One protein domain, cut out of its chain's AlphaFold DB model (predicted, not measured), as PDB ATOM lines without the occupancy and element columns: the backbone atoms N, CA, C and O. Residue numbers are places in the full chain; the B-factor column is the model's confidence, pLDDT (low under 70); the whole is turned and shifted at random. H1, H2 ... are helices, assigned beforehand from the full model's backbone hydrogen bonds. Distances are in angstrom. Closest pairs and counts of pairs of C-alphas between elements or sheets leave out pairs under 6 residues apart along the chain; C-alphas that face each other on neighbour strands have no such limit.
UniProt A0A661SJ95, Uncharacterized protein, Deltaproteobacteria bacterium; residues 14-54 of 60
ATOM      1  N   GLY A  14      36.478  37.565 -46.053       92.25
ATOM      2  CA  GLY A  14      37.062  37.941 -44.774       92.25
ATOM      3  C   GLY A  14      37.700  39.324 -44.815       92.25
ATOM      4  O   GLY A  14      37.518  40.095 -43.875       92.25
ATOM      5  N   ASP A  15      38.394  39.669 -45.899       92.12
ATOM      6  CA  ASP A  15      39.026  40.984 -46.056       92.12
ATOM      7  C   ASP A  15      37.986  42.101 -46.161       92.12
ATOM      8  O   ASP A  15      38.132  43.159 -45.543       92.12
ATOM      9  N   CYS A  16      36.893  41.852 -46.888       91.94
ATOM     10  CA  CYS A  16      35.759  42.770 -46.965       91.94
ATOM     11  C   CYS A  16      35.146  43.011 -45.580       91.94
ATOM     12  O   CYS A  16      34.954  44.159 -45.175       91.94
ATOM     13  N   VAL A  17      34.879  41.934 -44.833       91.12
ATOM     14  CA  VAL A  17      34.313  42.006 -43.479       91.12
ATOM     15  C   VAL A  17      35.258  42.735 -42.529       91.12
ATOM     16  O   VAL A  17      34.807  43.628 -41.818       91.12
ATOM     17  N   ALA A  18      36.557  42.427 -42.548       92.44
ATOM     18  CA  ALA A  18      37.556  43.100 -41.719       92.44
ATOM     19  C   ALA A  18      37.601  44.609 -42.003       92.44
ATOM     20  O   ALA A  18      37.625  45.423 -41.082       92.44
ATOM     21  N   LYS A  19      37.527  45.001 -43.279       91.00
ATOM     22  CA  LYS A  19      37.525  46.409 -43.685       91.00
ATOM     23  C   LYS A  19      36.289  47.157 -43.192       91.00
ATOM     24  O   LYS A  19      36.412  48.260 -42.667       91.00
ATOM     25  N   ILE A  20      35.107  46.559 -43.346       90.75
ATOM     26  CA  ILE A  20      33.852  47.138 -42.850       90.75
ATOM     27  C   ILE A  20      33.890  47.225 -41.319       90.75
ATOM     28  O   ILE A  20      33.593  48.278 -40.762       90.75
ATOM     29  N   ALA A  21      34.307  46.153 -40.645       91.62
ATOM     30  CA  ALA A  21      34.395  46.086 -39.190       91.62
ATOM     31  C   ALA A  21      35.338  47.151 -38.612       91.62
ATOM     32  O   ALA A  21      34.972  47.811 -37.639       91.62
ATOM     33  N   GLY A  22      36.493  47.378 -39.245       91.06
ATOM     34  CA  GLY A  22      37.428  48.429 -38.848       91.06
ATOM     35  C   GLY A  22      36.842  49.832 -39.006       91.06
ATOM     36  O   GLY A  22      36.972  50.661 -38.109       91.06
ATOM     37  N   VAL A  23      36.108  50.095 -40.096       90.69
ATOM     38  CA  VAL A  23      35.449  51.402 -40.291       90.69
ATOM     39  C   VAL A  23      34.315  51.623 -39.282       90.69
ATOM     40  O   VAL A  23      34.054  52.754 -38.878       90.69
ATOM     41  N   LEU A  24      33.654  50.548 -38.851       90.25
ATOM     42  CA  LEU A  24      32.627  50.582 -37.808       90.25
ATOM     43  C   LEU A  24      33.204  50.593 -36.379       90.25
ATOM     44  O   LEU A  24      32.432  50.671 -35.427       90.25
ATOM     45  N   GLY A  25      34.530  50.513 -36.207       90.62
ATOM     46  CA  GLY A  25      35.184  50.526 -34.894       90.62
ATOM     47  C   GLY A  25      35.041  49.225 -34.094       90.62
ATOM     48  O   GLY A  25      35.268  49.208 -32.886       90.62
ATOM     49  N   LEU A  26      34.681  48.112 -34.740       92.19
ATOM     50  CA  LEU A  26      34.494  46.824 -34.059       92.19
ATOM     51  C   LEU A  26      35.809  46.209 -33.555       92.19
ATOM     52  O   LEU A  26      35.778  45.369 -32.657       92.19
ATOM     53  N   ASP A  27      36.960  46.662 -34.058       90.62
ATOM     54  CA  ASP A  27      38.275  46.266 -33.537       90.62
ATOM     55  C   ASP A  27      38.454  46.658 -32.065       90.62
ATOM     56  O   ASP A  27      39.060  45.921 -31.285       90.62
ATOM     57  N   GLU A  28      37.902  47.801 -31.647       92.19
ATOM     58  CA  GLU A  28      37.954  48.220 -30.245       92.19
ATOM     59  C   GLU A  28      37.071  47.338 -29.366       92.19
ATOM     60  O   GLU A  28      37.456  46.991 -28.248       92.19
ATOM     61  N   ALA A  29      35.908  46.929 -29.878       92.88
ATOM     62  CA  ALA A  29      35.032  45.991 -29.191       92.88
ATOM     63  C   ALA A  29      35.700  44.617 -29.039       92.88
ATOM     64  O   ALA A  29      35.650  44.034 -27.957       92.88
ATOM     65  N   ALA A  30      36.392  44.138 -30.077       92.75
ATOM     66  CA  ALA A  30      37.168  42.904 -30.015       92.75
ATOM     67  C   ALA A  30      38.289  42.992 -28.968       92.75
ATOM     68  O   ALA A  30      38.396  42.111 -28.125       92.75
ATOM     69  N   LYS A  31      39.066  44.083 -28.937       92.56
ATOM     70  CA  LYS A  31      40.106  44.284 -27.910       92.56
ATOM     71  C   LYS A  31      39.533  44.302 -26.495       92.56
ATOM     72  O   LYS A  31      40.103  43.690 -25.599       92.56
ATOM     73  N   LYS A  32      38.405  44.989 -26.286       94.81
ATOM     74  CA  LYS A  32      37.726  45.012 -24.982       94.81
ATOM     75  C   LYS A  32      37.221  43.630 -24.585       94.81
ATOM     76  O   LYS A  32      37.354  43.264 -23.424       94.81
ATOM     77  N   TYR A  33      36.685  42.863 -25.533       93.56
ATOM     78  CA  TYR A  33      36.309  41.473 -25.295       93.56
ATOM     79  C   TYR A  33      37.510  40.675 -24.783       93.56
ATOM     80  O   TYR A  33      37.425  40.107 -23.702       93.56
ATOM     81  N   GLU A  34      38.647  40.724 -25.485       95.06
ATOM     82  CA  GLU A  34      39.865  40.000 -25.086       95.06
ATOM     83  C   GLU A  34      40.381  40.427 -23.704       95.06
ATOM     84  O   GLU A  34      40.831  39.592 -22.928       95.06
ATOM     85  N   GLN A  35      40.285  41.716 -23.365       94.88
ATOM     86  CA  GLN A  35      40.676  42.223 -22.044       94.88
ATOM     87  C   GLN A  35      39.773  41.717 -20.915       94.88
ATOM     88  O   GLN A  35      40.259  41.474 -19.814       94.88
ATOM     89  N   VAL A  36      38.465  41.594 -21.166       96.75
ATOM     90  CA  VAL A  36      37.482  41.193 -20.147       96.75
ATOM     91  C   VAL A  36      37.451  39.679 -19.968       96.75
ATOM     92  O   VAL A  36      37.344  39.199 -18.843       96.75
ATOM     93  N   THR A  37      37.523  38.921 -21.060       95.31
ATOM     94  CA  THR A  37      37.386  37.459 -21.029       95.31
ATOM     95  C   THR A  37      38.727  36.741 -20.925       95.31
ATOM     96  O   THR A  37      38.769  35.589 -20.503       95.31
ATOM     97  N   GLY A  38      39.824  37.392 -21.325       93.94
ATOM     98  CA  GLY A  38      41.121  36.743 -21.529       93.94
ATOM     99  C   GLY A  38      41.166  35.846 -22.772       93.94
ATOM    100  O   GLY A  38      42.200  35.243 -23.057       93.94
ATOM    101  N   GLU A  39      40.070  35.753 -23.529       93.12
ATOM    102  CA  GLU A  39      39.968  34.918 -24.721       93.12
ATOM    103  C   GLU A  39      40.171  35.744 -25.984       93.12
ATOM    104  O   GLU A  39      39.528  36.773 -26.174       93.12
ATOM    105  N   ASN A  40      41.009  35.253 -26.899       90.88
ATOM    106  CA  ASN A  40      41.208  35.893 -28.196       90.88
ATOM    107  C   ASN A  40      39.895  35.918 -29.008       90.88
ATOM    108  O   ASN A  40      39.253  34.881 -29.173       90.88
ATOM    109  N   CYS A  41      39.549  37.063 -29.614       90.81
ATOM    110  CA  CYS A  41      38.390  37.212 -30.508       90.81
ATOM    111  C   CYS A  41      38.393  36.155 -31.632       90.81
ATOM    112  O   CYS A  41      37.349  35.746 -32.153       90.81
ATOM    113  N   GLY A  42      39.586  35.747 -32.072       93.81
ATOM    114  CA  GLY A  42      39.779  34.900 -33.241       93.81
ATOM    115  C   GLY A  42      39.547  35.649 -34.552       93.81
ATOM    116  O   GLY A  42      39.438  35.013 -35.599       93.81
ATOM    117  N   CYS A  43      39.489  36.984 -34.513       93.25
ATOM    118  CA  CYS A  43      39.178  37.863 -35.637       93.25
ATOM    119  C   CYS A  43      40.023  37.521 -36.894       93.25
ATOM    120  O   CYS A  43      39.463  37.307 -37.970       93.25
ATOM    121  N   LYS A  44      41.345  37.319 -36.751       92.38
ATOM    122  CA  LYS A  44      42.240  36.927 -37.863       92.38
ATOM    123  C   LYS A  44      41.960  35.521 -38.410       92.38
ATOM    124  O   LYS A  44      41.889  35.330 -39.619       92.38
ATOM    125  N   LYS A  45      41.735  34.534 -37.534       94.38
ATOM    126  CA  LYS A  45      41.377  33.168 -37.961       94.38
ATOM    127  C   LYS A  45      40.046  33.156 -38.716       94.38
ATOM    128  O   LYS A  45      39.921  32.459 -39.716       94.38
ATOM    129  N   ARG A  46      39.059  33.935 -38.259       93.94
ATOM    130  CA  ARG A  46      37.756  34.080 -38.926       93.94
ATOM    131  C   ARG A  46      37.907  34.718 -40.304       93.94
ATOM    132  O   ARG A  46      37.346  34.195 -41.257       93.94
ATOM    133  N   GLN A  47      38.708  35.776 -40.420       94.00
ATOM    134  CA  GLN A  47      39.039  36.396 -41.705       94.00
ATOM    135  C   GLN A  47      39.646  35.379 -42.684       94.00
ATOM    136  O   GLN A  47      39.149  35.224 -43.795       94.00
ATOM    137  N   GLU A  48      40.669  34.634 -42.263       94.12
ATOM    138  CA  GLU A  48      41.321  33.631 -43.113       94.12
ATOM    139  C   GLU A  48      40.372  32.492 -43.512       94.12
ATOM    140  O   GLU A  48      40.385  32.056 -44.663       94.12
ATOM    141  N   MET A  49      39.526  32.019 -42.591       94.12
ATOM    142  CA  MET A  49      38.505  31.009 -42.897       94.12
ATOM    143  C   MET A  49      37.490  31.524 -43.917       94.12
ATOM    144  O   MET A  49      37.163  30.804 -44.857       94.12
ATOM    145  N   LEU A  50      37.034  32.768 -43.776       92.75
ATOM    146  CA  LEU A  50      36.107  33.389 -44.721       92.75
ATOM    147  C   LEU A  50      36.748  33.584 -46.099       92.75
ATOM    148  O   LEU A  50      36.099  33.307 -47.102       92.75
ATOM    149  N   ASN A  51      38.022  33.980 -46.159       91.50
ATOM    150  CA  ASN A  51      38.765  34.096 -47.416       91.50
ATOM    151  C   ASN A  51      38.964  32.739 -48.109       91.50
ATOM    152  O   ASN A  51      38.992  32.673 -49.332       91.50
ATOM    153  N   LYS A  52      39.097  31.649 -47.342       91.12
ATOM    154  CA  LYS A  52      39.205  30.287 -47.891       91.12
ATOM    155  C   LYS A  52      37.860  29.720 -48.337       91.12
ATOM    156  O   LYS A  52      37.807  29.020 -49.340       91.12
ATOM    157  N   ALA A  53      36.795  29.992 -47.583       87.44
ATOM    158  CA  ALA A  53      35.449  29.521 -47.894       87.44
ATOM    159  C   ALA A  53      34.846  30.275 -49.087       87.44
ATOM    160  O   ALA A  53      34.128  29.693 -49.894       87.44
ATOM    161  N   VAL A  54      35.150  31.570 -49.195       83.75
ATOM    162  CA  VAL A  54      34.687  32.440 -50.273       83.75
ATOM    163  C   VAL A  54      35.881  33.223 -50.804       83.75
ATOM    164  O   VAL A  54      36.215  34.312 -50.331       83.75
TER     165      VAL A  54
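This is residues 14 to 54 of the 60 residues of an uncharacterized protein of Deltaproteobacteria bacterium (UniProt A0A661SJ95). Look for three short helices laid out as a flat triangle: H1 and H2 make an L-shaped corner, and the link of residues 38 to 42 with H3 folds back as the third side, so that H3 meets the beginning of H1. The corner between H1 and H2, residues 19 to 25, sticks out. The printed part has 41 residues with three named helices, in the order H1, H2, H3, and no named strand; the class is all helix. It is only just compact, close to loose, with a radius of gyration of the C-alphas of 10.8 A, and it spans 31 by 20 by 7 A.

Begin with H1, residues 14 to 23, and go over a tight link to H2, residues 26 to 37. Their lines are about perpendicular, at 88 degrees. They are close but not clearly touching; their closest C-alphas, those of Ala 21 and Asp 27, are 6.9 A apart. A second tight link, of five residues, leads to H3, residues 43 to 53. H3 touches H1: look at Gly 14 and Gln 47, whose C-alphas, the closest of the two helices, are 4.0 A apart. These two helices run opposite ways at a steep tilt of 38 degrees. H2 and H3 are close but not clearly touching, with the C-alphas of Ala 30 and Cys 43 closest at 7.8 A. They run opposite ways at a steep tilt of 58 degrees. In H1, H2 and H3 every O i to N i+4 pair is within hydrogen-bond range.

Find C-alpha 14 at (37.062, 37.941, -44.774); from there H1 runs 14.3 A to C-alpha 23. H2 starts at C-alpha 26, at (34.494, 46.824, -34.059), and runs 16.3 A to C-alpha 37. H3 runs 15.3 A from C-alpha 43 to C-alpha 53 at (35.449, 29.521, -47.894).

The two C-alphas farthest apart, those of Val 36 and Val 54, are 31.5 A apart, while the first and last printed C-alphas, those of Gly 14 and Val 54, are 8.1 A apart. The printed part has no cut, and both links are tight. The mean pLDDT of the printed part is 92.3, and no printed residue is under 70.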